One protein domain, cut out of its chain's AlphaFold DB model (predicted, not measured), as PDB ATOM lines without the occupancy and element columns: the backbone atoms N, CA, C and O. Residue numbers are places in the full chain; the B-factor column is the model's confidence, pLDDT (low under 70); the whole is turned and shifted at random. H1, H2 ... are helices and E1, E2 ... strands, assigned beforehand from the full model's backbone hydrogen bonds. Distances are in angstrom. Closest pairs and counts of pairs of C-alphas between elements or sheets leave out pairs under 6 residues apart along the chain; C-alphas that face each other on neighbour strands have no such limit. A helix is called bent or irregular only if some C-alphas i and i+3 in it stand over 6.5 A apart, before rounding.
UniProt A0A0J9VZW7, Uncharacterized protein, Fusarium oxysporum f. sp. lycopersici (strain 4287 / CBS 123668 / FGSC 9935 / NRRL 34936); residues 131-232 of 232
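This is residues 131 to 232 of the 232 residues of an uncharacterized protein of Fusarium oxysporum f. sp. lycopersici (strain 4287 / CBS 123668 / FGSC 9935 / NRRL 34936) (UniProt A0A0J9VZW7). A long, strongly twisted ribbon of three bent strands, E1, E2 and E3, has the long helix H3 slanting over E1 and E2 and the small helix H1 beside E3. The hairpin loop of residues 191 to 198 lies at one end of the length and the last residues of H3 at the other. The 102 printed residues hold, in order, H1, E1, E2, E3, H2 and H3, of mixed class; the antiparallel sheet runs E1, E2, E3. The whole is only just compact, close to loose, with a radius of gyration of the C-alphas of 14.9 A, and elongated, 49 by 26 by 20 A.

Residues 131 to 132 pair in parallel with residues 178 to 179 of E2, residues 177 to 190. H1, residues 144 to 150, is on the sheet at a height of 8.6 A, only just over none of its strands; its closest C-alphas to E3, residues 199 to 206, are Ile 144 and Leu 203, 7.2 A apart. E1, residues 158 to 174, bends by 93 degrees at residue 164. E1, E2 and E3 form a meander, each strand the antiparallel neighbour of the one before, with hairpins E1 and E2, E2 and E3. N 169 and O 181 are 2.9 A apart, and N 184 and O 203 2.8 A, both within hydrogen-bond range. H2, residues 207 to 210, stands at the sheet's level. H3, residues 214 to 230, is on the same face as H1, making two layers, helices on one face of a sheet; it lies over E1 and E2, slantwise to the strands at 36 degrees to E1 on the local plane, and the closest C-alphas of H3 and E1, Phe 224 and Val 168, are 5.8 A apart. H1 and H3 are apart. In H1 and H3 every O i to N i+4 pair is within hydrogen-bond range; H2 is too short for one.

H1 begins at C-alpha 144 (194.865, 176.412, 192.110). E1 is 34.6 A long, E2 37.8 A, E3 20.7 A and H3 23.9 A, ending at C-alpha 230 (170.110, 161.999, 188.376).

The C-alphas farthest apart, of Gly 193 and Ala 232, are 49.9 A apart. The printed part has no cut and no long link. Mean pLDDT of the printed part is 74.0, with residues 131 to 142, 171 to 179, 192 to 197 and 225 to 232 under 70.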
ATOM      1  N   LEU A 131     175.033 177.376 178.534       45.28
ATOM      2  CA  LEU A 131     176.181 176.791 179.216       45.28
ATOM      3  C   LEU A 131     177.420 177.169 178.411       45.28
ATOM      4  O   LEU A 131     177.550 176.792 177.247       45.28
ATOM      5  N   VAL A 132     178.307 177.918 179.042       53.06
ATOM      6  CA  VAL A 132     179.564 178.362 178.458       53.06
ATOM      7  C   VAL A 132     180.714 177.682 179.188       53.06
ATOM      8  O   VAL A 132     180.722 177.561 180.415       53.06
ATOM      9  N   GLU A 133     181.688 177.212 178.418       55.81
ATOM     10  CA  GLU A 133     183.015 176.951 178.960       55.81
ATOM     11  C   GLU A 133     183.696 178.309 179.087       55.81
ATOM     12  O   GLU A 133     183.815 179.040 178.106       55.81
ATOM     13  N   LEU A 134     184.038 178.690 180.313       55.38
ATOM     14  CA  LEU A 134     184.683 179.967 180.579       55.38
ATOM     15  C   LEU A 134     186.177 179.707 180.709       55.38
ATOM     16  O   LEU A 134     186.590 178.949 181.581       55.38
ATOM     17  N   ASP A 135     186.994 180.321 179.860       51.84
ATOM     18  CA  ASP A 135     188.447 180.174 179.973       51.84
ATOM     19  C   ASP A 135     188.954 180.786 181.287       51.84
ATOM     20  O   ASP A 135     189.801 180.188 181.947       51.84
ATOM     21  N   HIS A 136     188.322 181.880 181.731       50.78
ATOM     22  CA  HIS A 136     188.510 182.520 183.030       50.78
ATOM     23  C   HIS A 136     187.168 183.074 183.525       50.78
ATOM     24  O   HIS A 136     186.464 183.754 182.779       50.78
ATOM     25  N   VAL A 137     186.791 182.782 184.771       49.53
ATOM     26  CA  VAL A 137     185.695 183.491 185.444       49.53
ATOM     27  C   VAL A 137     186.355 184.537 186.324       49.53
ATOM     28  O   VAL A 137     186.837 184.198 187.397       49.53
ATOM     29  N   GLU A 138     186.417 185.787 185.864       46.28
ATOM     30  CA  GLU A 138     187.036 186.895 186.620       46.28
ATOM     31  C   GLU A 138     186.426 187.068 188.028       46.28
ATOM     32  O   GLU A 138     187.086 187.582 188.925       46.28
ATOM     33  N   ASP A 139     185.207 186.558 188.240       44.22
ATOM     34  CA  ASP A 139     184.450 186.649 189.493       44.22
ATOM     35  C   ASP A 139     184.492 185.389 190.379       44.22
ATOM     36  O   ASP A 139     183.783 185.319 191.386       44.22
ATOM     37  N   LEU A 140     185.297 184.372 190.051       51.81
ATOM     38  CA  LEU A 140     185.450 183.203 190.918       51.81
ATOM     39  C   LEU A 140     186.919 182.891 191.175       51.81
ATOM     40  O   LEU A 140     187.649 182.472 190.284       51.81
ATOM     41  N   THR A 141     187.300 183.031 192.444       53.25
ATOM     42  CA  THR A 141     188.570 182.654 193.089       53.25
ATOM     43  C   THR A 141     188.808 181.134 193.075       53.25
ATOM     44  O   THR A 141     189.035 180.508 194.109       53.25
ATOM     45  N   LEU A 142     188.652 180.501 191.916       62.00
ATOM     46  CA  LEU A 142     188.580 179.053 191.718       62.00
ATOM     47  C   LEU A 142     189.692 178.598 190.766       62.00
ATOM     48  O   LEU A 142     189.437 178.016 189.712       62.00
ATOM     49  N   ASN A 143     190.930 178.928 191.126       76.75
ATOM     50  CA  ASN A 143     192.139 178.527 190.418       76.75
ATOM     51  C   ASN A 143     193.195 178.107 191.445       76.75
ATOM     52  O   ASN A 143     193.487 178.853 192.384       76.75
ATOM     53  N   ILE A 144     193.784 176.926 191.267       82.88
ATOM     54  CA  ILE A 144     194.865 176.412 192.110       82.88
ATOM     55  C   ILE A 144     196.042 177.389 192.217       82.88
ATOM     56  O   ILE A 144     196.649 177.492 193.278       82.88
ATOM     57  N   TRP A 145     196.338 178.167 191.173       84.88
ATOM     58  CA  TRP A 145     197.403 179.169 191.213       84.88
ATOM     59  C   TRP A 145     197.091 180.335 192.146       84.88
ATOM     60  O   TRP A 145     197.984 180.785 192.862       84.88
ATOM     61  N   ASP A 146     195.838 180.790 192.193       82.81
ATOM     62  CA  ASP A 146     195.425 181.829 193.139       82.81
ATOM     63  C   ASP A 146     195.479 181.293 194.573       82.81
ATOM     64  O   ASP A 146     196.017 181.959 195.458       82.81
ATOM     65  N   TYR A 147     195.045 180.044 194.784       81.50
ATOM     66  CA  TYR A 147     195.162 179.361 196.076       81.50
ATOM     67  C   TYR A 147     196.621 179.259 196.554       81.50
ATOM     68  O   TYR A 147     196.935 179.568 197.703       81.50
ATOM     69  N   LEU A 148     197.540 178.851 195.676       84.31
ATOM     70  CA  LEU A 148     198.965 178.731 196.004       84.31
ATOM     71  C   LEU A 148     199.611 180.094 196.266       84.31
ATOM     72  O   LEU A 148     200.428 180.224 197.179       84.31
ATOM     73  N   LYS A 149     199.207 181.122 195.516       83.75
ATOM     74  CA  LYS A 149     199.654 182.500 195.719       83.75
ATOM     75  C   LYS A 149     199.211 183.049 197.076       83.75
ATOM     76  O   LYS A 149     200.021 183.669 197.764       83.75
ATOM     77  N   GLU A 150     197.963 182.809 197.479       83.00
ATOM     78  CA  GLU A 150     197.460 183.155 198.818       83.00
ATOM     79  C   GLU A 150     198.203 182.397 199.924       83.00
ATOM     80  O   GLU A 150     198.485 182.958 200.980       83.00
ATOM     81  N   ALA A 151     198.587 181.148 199.661       81.12
ATOM     82  CA  ALA A 151     199.404 180.341 200.562       81.12
ATOM     83  C   ALA A 151     200.900 180.726 200.566       81.12
ATOM     84  O   ALA A 151     201.691 180.061 201.234       81.12
ATOM     85  N   HIS A 152     201.297 181.783 199.844       85.12
ATOM     86  CA  HIS A 152     202.685 182.235 199.695       85.12
ATOM     87  C   HIS A 152     203.643 181.149 199.173       85.12
ATOM     88  O   HIS A 152     204.820 181.118 199.537       85.12
ATOM     89  N   VAL A 153     203.143 180.262 198.311       82.44
ATOM     90  CA  VAL A 153     203.943 179.231 197.645       82.44
ATOM     91  C   VAL A 153     204.543 179.801 196.365       82.44
ATOM     92  O   VAL A 153     203.832 180.395 195.555       82.44
ATOM     93  N   ASP A 154     205.848 179.605 196.177       83.56
ATOM     94  CA  ASP A 154     206.540 179.977 194.944       83.56
ATOM     95  C   ASP A 154     206.124 179.038 193.790       83.56
ATOM     96  O   ASP A 154     206.369 177.827 193.880       83.56
ATOM     97  N   PRO A 155     205.509 179.557 192.706       80.06
ATOM     98  CA  PRO A 155     205.112 178.764 191.547       80.06
ATOM     99  C   PRO A 155     206.270 178.028 190.867       80.06
ATOM    100  O   PRO A 155     206.053 176.961 190.298       80.06
ATOM    101  N   GLU A 156     207.493 178.564 190.920       84.50
ATOM    102  CA  GLU A 156     208.668 177.945 190.287       84.50
ATOM    103  C   GLU A 156     209.139 176.697 191.050       84.50
ATOM    104  O   GLU A 156     209.779 175.800 190.492       84.50
ATOM    105  N   CYS A 157     208.777 176.601 192.330       83.56
ATOM    106  CA  CYS A 157     209.162 175.504 193.206       83.56
ATOM    107  C   CYS A 157     208.143 174.364 193.240       83.56
ATOM    108  O   CYS A 157     208.376 173.392 193.958       83.56
ATOM    109  N   VAL A 158     207.036 174.448 192.498       86.00
ATOM    110  CA  VAL A 158     205.986 173.425 192.521       86.00
ATOM    111  C   VAL A 158     205.634 172.901 191.137       86.00
ATOM    112  O   VAL A 158     205.625 173.619 190.144       86.00
ATOM    113  N   THR A 159     205.292 171.620 191.089       87.31
ATOM    114  CA  THR A 159     204.696 170.966 189.928       87.31
ATOM    115  C   THR A 159     203.258 170.586 190.257       87.31
ATOM    116  O   THR A 159     202.992 169.998 191.310       87.31
ATOM    117  N   LEU A 160     202.337 170.904 189.345       88.56
ATOM    118  CA  LEU A 160     200.916 170.584 189.463       88.56
ATOM    119  C   LEU A 160     200.529 169.483 188.486       88.56
ATOM    120  O   LEU A 160     200.889 169.530 187.310       88.56
ATOM    121  N   SER A 161     199.747 168.522 188.960       90.25
ATOM    122  CA  SER A 161     199.044 167.582 188.093       90.25
ATOM    123  C   SER A 161     197.652 167.284 188.619       90.25
ATOM    124  O   SER A 161     197.391 167.331 189.825       90.25
ATOM    125  N   ILE A 162     196.736 166.980 187.705       91.69
ATOM    126  CA  ILE A 162     195.388 166.580 188.078       91.69
ATOM    127  C   ILE A 162     195.393 165.087 188.397       91.69
ATOM    128  O   ILE A 162     195.689 164.253 187.547       91.69
ATOM    129  N   GLU A 163     195.030 164.732 189.626       90.06
ATOM    130  CA  GLU A 163     194.930 163.336 190.049       90.06
ATOM    131  C   GLU A 163     193.567 162.738 189.686       90.06
ATOM    132  O   GLU A 163     193.470 161.596 189.236       90.06
ATOM    133  N   SER A 164     192.481 163.491 189.889       91.06
ATOM    134  CA  SER A 164     191.147 163.025 189.513       91.06
ATOM    135  C   SER A 164     190.104 164.135 189.436       91.06
ATOM    136  O   SER A 164     190.151 165.120 190.169       91.06
ATOM    137  N   VAL A 165     189.086 163.912 188.600       91.12
ATOM    138  CA  VAL A 165     187.814 164.644 188.668       91.12
ATOM    139  C   VAL A 165     186.942 164.022 189.757       91.12
ATOM    140  O   VAL A 165     186.501 162.869 189.639       91.12
ATOM    141  N   MET A 166     186.704 164.798 190.810       85.50
ATOM    142  CA  MET A 166     185.917 164.428 191.980       85.50
ATOM    143  C   MET A 166     184.440 164.750 191.817       85.50
ATOM    144  O   MET A 166     183.625 163.986 192.326       85.50
ATOM    145  N   ASP A 167     184.094 165.856 191.151       84.50
ATOM    146  CA  ASP A 167     182.706 166.257 190.913       84.50
ATOM    147  C   ASP A 167     182.553 167.268 189.771       84.50
ATOM    148  O   ASP A 167     183.544 167.736 189.214       84.50
ATOM    149  N   VAL A 168     181.313 167.590 189.405       82.06
ATOM    150  CA  VAL A 168     180.975 168.558 188.349       82.06
ATOM    151  C   VAL A 168     179.747 169.369 188.742       82.06
ATOM    152  O   VAL A 168     178.905 168.895 189.496       82.06
ATOM    153  N   GLY A 169     179.634 170.592 188.232       75.56
ATOM    154  CA  GLY A 169     178.551 171.500 188.590       75.56
ATOM    155  C   GLY A 169     178.380 172.644 187.600       75.56
ATOM    156  O   GLY A 169     179.023 172.693 186.547       75.56
ATOM    157  N   CYS A 170     177.497 173.576 187.944       73.88
ATOM    158  CA  CYS A 170     177.311 174.811 187.199       73.88
ATOM    159  C   CYS A 170     177.170 176.007 188.141       73.88
ATOM    160  O   CYS A 170     176.634 175.902 189.243       73.88
ATOM    161  N   ILE A 171     177.653 177.150 187.676       66.56
ATOM    162  CA  ILE A 171     177.677 178.427 188.394       66.56
ATOM    163  C   ILE A 171     177.013 179.495 187.522       66.56
ATOM    164  O   ILE A 171     177.204 179.485 186.304       66.56
ATOM    165  N   PRO A 172     176.203 180.403 188.083       59.94
ATOM    166  CA  PRO A 172     175.668 181.522 187.316       59.94
ATOM    167  C   PRO A 172     176.805 182.479 186.937       59.94
ATOM    168  O   PRO A 172     177.543 182.934 187.802       59.94
ATOM    169  N   TYR A 173     176.931 182.779 185.646       57.28
ATOM    170  CA  TYR A 173     177.846 183.794 185.109       57.28
ATOM    171  C   TYR A 173     177.096 185.082 184.748       57.28
ATOM    172  O   TYR A 173     177.580 186.186 184.954       57.28
ATOM    173  N   SER A 174     175.874 184.952 184.229       56.97
ATOM    174  CA  SER A 174     174.956 186.073 184.026       56.97
ATOM    175  C   SER A 174     173.507 185.602 184.139       56.97
ATOM    176  O   SER A 174     173.247 184.417 184.362       56.97
ATOM    177  N   SER A 175     172.547 186.515 183.949       48.28
ATOM    178  CA  SER A 175     171.110 186.206 183.990       48.28
ATOM    179  C   SER A 175     170.722 184.994 183.134       48.28
ATOM    180  O   SER A 175     169.825 184.244 183.510       48.28
ATOM    181  N   LEU A 176     171.426 184.775 182.018       49.97
ATOM    182  CA  LEU A 176     171.152 183.713 181.050       49.97
ATOM    183  C   LEU A 176     172.388 182.893 180.682       49.97
ATOM    184  O   LEU A 176     172.355 182.191 179.677       49.97
ATOM    185  N   LYS A 177     173.484 182.971 181.441       54.72
ATOM    186  CA  LYS A 177     174.700 182.203 181.147       54.72
ATOM    187  C   LYS A 177     175.219 181.513 182.391       54.72
ATOM    188  O   LYS A 177     175.263 182.118 183.459       54.72
ATOM    189  N   TYR A 178     175.615 180.257 182.242       60.38
ATOM    190  CA  TYR A 178     176.176 179.453 183.319       60.38
ATOM    191  C   TYR A 178     177.542 178.930 182.905       60.38
ATOM    192  O   TYR A 178     177.708 178.441 181.792       60.38
ATOM    193  N   GLY A 179     178.506 179.022 183.813       69.25
ATOM    194  CA  GLY A 179     179.800 178.374 183.663       69.25
ATOM    195  C   GLY A 179     179.706 176.917 184.097       69.25
ATOM    196  O   GLY A 179     179.127 176.619 185.147       69.25
ATOM    197  N   LYS A 180     180.273 176.002 183.312       79.06
ATOM    198  CA  LYS A 180     180.535 174.636 183.781       79.06
ATOM    199  C   LYS A 180     181.747 174.656 184.717       79.06
ATOM    200  O   LYS A 180     182.761 175.266 184.389       79.06
ATOM    201  N   VAL A 181     181.645 173.981 185.859       83.56
ATOM    202  CA  VAL A 181     182.741 173.848 186.835       83.56
ATOM    203  C   VAL A 181     182.982 172.392 187.199       83.56
ATOM    204  O   VAL A 181     182.087 171.549 187.099       83.56
ATOM    205  N   VAL A 182     184.200 172.102 187.631       87.38
ATOM    206  CA  VAL A 182     184.674 170.772 188.022       87.38
ATOM    207  C   VAL A 182     185.311 170.845 189.395       87.38
ATOM    208  O   VAL A 182     186.045 171.776 189.691       87.38
ATOM    209  N   ARG A 183     185.051 169.852 190.240       89.31
ATOM    210  CA  ARG A 183     185.814 169.648 191.467       89.31
ATOM    211  C   ARG A 183     186.936 168.676 191.162       89.31
ATOM    212  O   ARG A 183     186.666 167.539 190.771       89.31
ATOM    213  N   ILE A 184     188.169 169.107 191.353       89.94
ATOM    214  CA  ILE A 184     189.375 168.376 190.988       89.94
ATOM    215  C   ILE A 184     190.232 168.123 192.222       89.94
ATOM    216  O   ILE A 184     190.319 168.964 193.107       89.94
ATOM    217  N   SER A 185     190.862 166.952 192.254       91.25
ATOM    218  CA  SER A 185     191.961 166.621 193.156       91.25
ATOM    219  C   SER A 185     193.280 167.015 192.490       91.25
ATOM    220  O   SER A 185     193.720 166.333 191.562       91.25
ATOM    221  N   TRP A 186     193.884 168.121 192.917       90.62
ATOM    222  CA  TRP A 186     195.209 168.540 192.465       90.62
ATOM    223  C   TRP A 186     196.290 167.862 193.286       90.62
ATOM    224  O   TRP A 186     196.233 167.869 194.512       90.62
ATOM    225  N   ARG A 187     197.314 167.341 192.620       89.94
ATOM    226  CA  ARG A 187     198.558 166.924 193.252       89.94
ATOM    227  C   ARG A 187     199.586 168.036 193.094       89.94
ATOM    228  O   ARG A 187     200.003 168.340 191.979       89.94
ATOM    229  N   VAL A 188     200.008 168.605 194.217       88.50
ATOM    230  CA  VAL A 188     201.033 169.652 194.300       88.50
ATOM    231  C   VAL A 188     202.315 169.036 194.829       88.50
ATOM    232  O   VAL A 188     202.358 168.594 195.974       88.50
ATOM    233  N   SER A 189     203.356 168.978 194.005       86.94
ATOM    234  CA  SER A 189     204.660 168.424 194.393       86.94
ATOM    235  C   SER A 189     205.692 169.539 194.461       86.94
ATOM    236  O   SER A 189     205.727 170.364 193.555       86.94
ATOM    237  N   VAL A 190     206.518 169.572 195.505       81.81
ATOM    238  CA  VAL A 190     207.621 170.537 195.612       81.81
ATOM    239  C   VAL A 190     208.838 169.983 194.872       81.81
ATOM    240  O   VAL A 190     209.140 168.795 194.949       81.81
ATOM    241  N   ASN A 191     209.522 170.841 194.125       73.00
ATOM    242  CA  ASN A 191     210.711 170.516 193.346       73.00
ATOM    243  C   ASN A 191     211.977 170.608 194.224       73.00
ATOM    244  O   ASN A 191     212.912 171.330 193.888       73.00
ATOM    245  N   ASP A 192     212.006 169.926 195.371       66.69
ATOM    246  CA  ASP A 192     213.114 169.980 196.346       66.69
ATOM    247  C   ASP A 192     214.100 168.800 196.247       66.69
ATOM    248  O   ASP A 192     215.102 168.756 196.961       66.69
ATOM    249  N   GLY A 193     213.878 167.873 195.313       56.81
ATOM    250  CA  GLY A 193     214.781 166.747 195.061       56.81
ATOM    251  C   GLY A 193     214.616 165.568 196.025       56.81
ATOM    252  O   GLY A 193     215.303 164.560 195.846       56.81
ATOM    253  N   GLU A 194     213.688 165.634 196.985       56.09
ATOM    254  CA  GLU A 194     213.273 164.472 197.769       56.09
ATOM    255  C   GLU A 194     212.127 163.736 197.063       56.09
ATOM    256  O   GLU A 194     211.133 164.305 196.608       56.09
ATOM    257  N   ALA A 195     212.281 162.421 196.909       50.16
ATOM    258  CA  ALA A 195     211.307 161.606 196.203       50.16
ATOM    259  C   ALA A 195     210.013 161.454 197.022       50.16
ATOM    260  O   ALA A 195     209.884 160.555 197.846       50.16
ATOM    261  N   GLY A 196     209.015 162.270 196.686       54.81
ATOM    262  CA  GLY A 196     207.633 161.813 196.582       54.81
ATOM    263  C   GLY A 196     206.779 161.880 197.844       54.81
ATOM    264  O   GLY A 196     206.447 160.857 198.431       54.81
ATOM    265  N   SER A 197     206.214 163.052 198.119       59.91
ATOM    266  CA  SER A 197     204.809 163.130 198.530       59.91
ATOM    267  C   SER A 197     204.233 164.478 198.113       59.91
ATOM    268  O   SER A 197     204.521 165.500 198.728       59.91
ATOM    269  N   GLY A 198     203.439 164.487 197.043       72.25
ATOM    270  CA  GLY A 198     202.674 165.673 196.678       72.25
ATOM    271  C   GLY A 198     201.478 165.846 197.614       72.25
ATOM    272  O   GLY A 198     200.808 164.863 197.939       72.25
ATOM    273  N   ALA A 199     201.201 167.076 198.041       83.38
ATOM    274  CA  ALA A 199     199.972 167.401 198.750       83.38
ATOM    275  C   ALA A 199     198.783 167.258 197.796       83.38
ATOM    276  O   ALA A 199     198.854 167.674 196.639       83.38
ATOM    277  N   ILE A 200     197.691 166.672 198.286       87.75
ATOM    278  CA  ILE A 200     196.454 166.545 197.522       87.75
ATOM    279  C   ILE A 200     195.483 167.639 197.949       87.75
ATOM    280  O   ILE A 200     195.080 167.698 199.113       87.75
ATOM    281  N   ILE A 201     195.105 168.495 197.005       87.06
ATOM    282  CA  ILE A 201     194.255 169.661 197.238       87.06
ATOM    283  C   ILE A 201     192.978 169.523 196.405       87.06
ATOM    284  O   ILE A 201     193.022 169.648 195.180       87.06
ATOM    285  N   PRO A 202     191.821 169.268 197.038       86.19
ATOM    286  CA  PRO A 202     190.548 169.251 196.342       86.19
ATOM    287  C   PRO A 202     190.014 170.680 196.159       86.19
ATOM    288  O   PRO A 202     189.682 171.339 197.144       86.19
ATOM    289  N   LEU A 203     189.845 171.135 194.918       85.50
ATOM    290  CA  LEU A 203     189.371 172.486 194.600       85.50
ATOM    291  C   LEU A 203     188.295 172.464 193.505       85.50
ATOM    292  O   LEU A 203     188.295 171.591 192.639       85.50
ATOM    293  N   TRP A 204     187.349 173.403 193.561       83.69
ATOM    294  CA  TRP A 204     186.471 173.692 192.426       83.69
ATOM    295  C   TRP A 204     187.199 174.601 191.445       83.69
ATOM    296  O   TRP A 204     187.776 175.591 191.869       83.69
ATOM    297  N   GLU A 205     187.131 174.289 190.157       84.25
ATOM    298  CA  GLU A 205     187.771 175.047 189.088       84.25
ATOM    299  C   GLU A 205     186.862 175.215 187.878       84.25
ATOM    300  O   GLU A 205     185.866 174.498 187.701       84.25
ATOM    301  N   SER A 206     187.233 176.164 187.017       83.19
ATOM    302  CA  SER A 206     186.644 176.255 185.687       83.19
ATOM    303  C   SER A 206     186.852 174.954 184.914       83.19
ATOM    304  O   SER A 206     187.910 174.337 184.988       83.19
ATOM    305  N   TYR A 207     185.866 174.562 184.108       85.19
ATOM    306  CA  TYR A 207     185.980 173.409 183.214       85.19
ATOM    307  C   TYR A 207     187.196 173.465 182.270       85.19
ATOM    308  O   TYR A 207     187.711 172.421 181.867       85.19
ATOM    309  N   SER A 208     187.671 174.671 181.938       85.12
ATOM    310  CA  SER A 208     188.811 174.902 181.045       85.12
ATOM    311  C   SER A 208     190.134 174.330 181.568       85.12
ATOM    312  O   SER A 208     191.012 174.020 180.761       85.12
ATOM    313  N   CYS A 209     190.280 174.092 182.879       85.75
ATOM    314  CA  CYS A 209     191.482 173.456 183.438       85.75
ATOM    315  C   CYS A 209     191.727 172.037 182.881       85.75
ATOM    316  O   CYS A 209     192.849 171.543 182.920       85.75
ATOM    317  N   LEU A 210     190.704 171.402 182.295       89.50
ATOM    318  CA  LEU A 210     190.794 170.087 181.655       89.50
ATOM    319  C   LEU A 210     191.183 170.144 180.167       89.50
ATOM    320  O   LEU A 210     191.172 169.110 179.500       89.50
ATOM    321  N   ASN A 211     191.495 171.315 179.594       87.25
ATOM    322  CA  ASN A 211     191.816 171.454 178.163       87.25
ATOM    323  C   ASN A 211     193.030 170.607 177.725       87.25
ATOM    324  O   ASN A 211     193.078 170.170 176.576       87.25
ATOM    325  N   GLY A 212     193.979 170.347 178.629       86.75
ATOM    326  CA  GLY A 212     195.129 169.464 178.393       86.75
ATOM    327  C   GLY A 212     194.910 167.996 178.781       86.75
ATOM    328  O   GLY A 212     195.809 167.188 178.582       86.75
ATOM    329  N   GLU A 213     193.738 167.641 179.316       91.31
ATOM    330  CA  GLU A 213     193.494 166.372 180.015       91.31
ATOM    331  C   GLU A 213     192.283 165.619 179.421       91.31
ATOM    332  O   GLU A 213     191.201 165.585 180.022       91.31
ATOM    333  N   PRO A 214     192.409 165.010 178.225       91.44
ATOM    334  CA  PRO A 214     191.264 164.506 177.459       91.44
ATOM    335  C   PRO A 214     190.473 163.399 178.173       91.44
ATOM    336  O   PRO A 214     189.242 163.401 178.135       91.44
ATOM    337  N   GLU A 215     191.145 162.478 178.863       92.75
ATOM    338  CA  GLU A 215     190.481 161.383 179.589       92.75
ATOM    339  C   GLU A 215     189.693 161.890 180.806       92.75
ATOM    340  O   GLU A 215     188.578 161.439 181.094       92.75
ATOM    341  N   LEU A 216     190.258 162.865 181.521       92.88
ATOM    342  CA  LEU A 216     189.615 163.493 182.672       92.88
ATOM    343  C   LEU A 216     188.438 164.360 182.234       92.88
ATOM    344  O   LEU A 216     187.393 164.342 182.887       92.88
ATOM    345  N   ARG A 217     188.574 165.043 181.097       91.81
ATOM    346  CA  ARG A 217     187.488 165.775 180.452       91.81
ATOM    347  C   ARG A 217     186.330 164.854 180.094       91.81
ATOM    348  O   ARG A 217     185.214 165.090 180.541       91.81
ATOM    349  N   GLU A 218     186.594 163.737 179.418       89.38
ATOM    350  CA  GLU A 218     185.558 162.752 179.087       89.38
ATOM    351  C   GLU A 218     184.881 162.186 180.354       89.38
ATOM    352  O   GLU A 218     183.663 162.001 180.415       89.38
ATOM    353  N   LYS A 219     185.650 161.931 181.421       89.06
ATOM    354  CA  LYS A 219     185.101 161.520 182.723       89.06
ATOM    355  C   LYS A 219     184.191 162.594 183.328       89.06
ATOM    356  O   LYS A 219     183.131 162.244 183.852       89.06
ATOM    357  N   ALA A 220     184.588 163.862 183.274       86.56
ATOM    358  CA  ALA A 220     183.794 164.983 183.760       86.56
ATOM    359  C   ALA A 220     182.512 165.166 182.936       86.56
ATOM    360  O   ALA A 220     181.442 165.332 183.518       86.56
ATOM    361  N   ASP A 221     182.588 165.051 181.610       82.62
ATOM    362  CA  ASP A 221     181.432 165.072 180.708       82.62
ATOM    363  C   ASP A 221     180.435 163.966 181.047       82.62
ATOM    364  O   ASP A 221     179.288 164.266 181.373       82.62
ATOM    365  N   ARG A 222     180.883 162.707 181.130       79.19
ATOM    366  CA  ARG A 222     180.018 161.582 181.531       79.19
ATOM    367  C   ARG A 222     179.393 161.789 182.906       79.19
ATOM    368  O   ARG A 222     178.252 161.394 183.139       79.19
ATOM    369  N   ARG A 223     180.138 162.367 183.851       82.38
ATOM    370  CA  ARG A 223     179.615 162.662 185.190       82.38
ATOM    371  C   ARG A 223     178.581 163.781 185.150       82.38
ATOM    372  O   ARG A 223     177.590 163.692 185.865       82.38
ATOM    373  N   PHE A 224     178.790 164.795 184.319       73.50
ATOM    374  CA  PHE A 224     177.886 165.931 184.179       73.50
ATOM    375  C   PHE A 224     176.593 165.503 183.498       73.50
ATOM    376  O   PHE A 224     175.518 165.802 184.004       73.50
ATOM    377  N   GLU A 225     176.690 164.704 182.437       64.38
ATOM    378  CA  GLU A 225     175.547 164.027 181.830       64.38
ATOM    379  C   GLU A 225     174.790 163.221 182.880       64.38
ATOM    380  O   GLU A 225     173.603 163.448 183.080       64.38
ATOM    381  N   ARG A 226     175.461 162.331 183.625       61.19
ATOM    382  CA  ARG A 226     174.817 161.557 184.698       61.19
ATOM    383  C   ARG A 226     174.167 162.440 185.751       61.19
ATOM    384  O   ARG A 226     173.083 162.109 186.193       61.19
ATOM    385  N   MET A 227     174.797 163.536 186.160       59.75
ATOM    386  CA  MET A 227     174.212 164.484 187.106       59.75
ATOM    387  C   MET A 227     172.911 165.072 186.550       59.75
ATOM    388  O   MET A 227     171.912 165.110 187.259       59.75
ATOM    389  N   LEU A 228     172.887 165.449 185.269       48.06
ATOM    390  CA  LEU A 228     171.661 165.873 184.591       48.06
ATOM    391  C   LEU A 228     170.606 164.753 184.560       48.06
ATOM    392  O   LEU A 228     169.431 165.056 184.725       48.06
ATOM    393  N   TRP A 229     171.015 163.486 184.425       31.89
ATOM    394  CA  TRP A 229     170.131 162.310 184.499       31.89
ATOM    395  C   TRP A 229     169.696 161.921 185.923       31.89
ATOM    396  O   TRP A 229     168.669 161.280 186.069       31.89
ATOM    397  N   PHE A 230     170.459 162.258 186.967       27.66
ATOM    398  CA  PHE A 230     170.110 161.999 188.376       27.66
ATOM    399  C   PHE A 230     169.205 163.086 188.966       27.66
ATOM    400  O   PHE A 230     168.570 162.871 189.997       27.66
ATOM    401  N   PHE A 231     169.177 164.261 188.336       29.58
ATOM    402  CA  PHE A 231     168.201 165.319 188.600       29.58
ATOM    403  C   PHE A 231     167.011 165.299 187.610       29.58
ATOM    404  O   PHE A 231     166.123 166.155 187.724       29.58
ATOM    405  N   ALA A 232     167.006 164.333 186.679       29.61
ATOM    406  CA  ALA A 232     165.863 163.866 185.887       29.61
ATOM    407  C   ALA A 232     165.139 162.727 186.633       29.61
ATOM    408  O   ALA A 232     163.903 162.611 186.500       29.61
TER     409      ALA A 232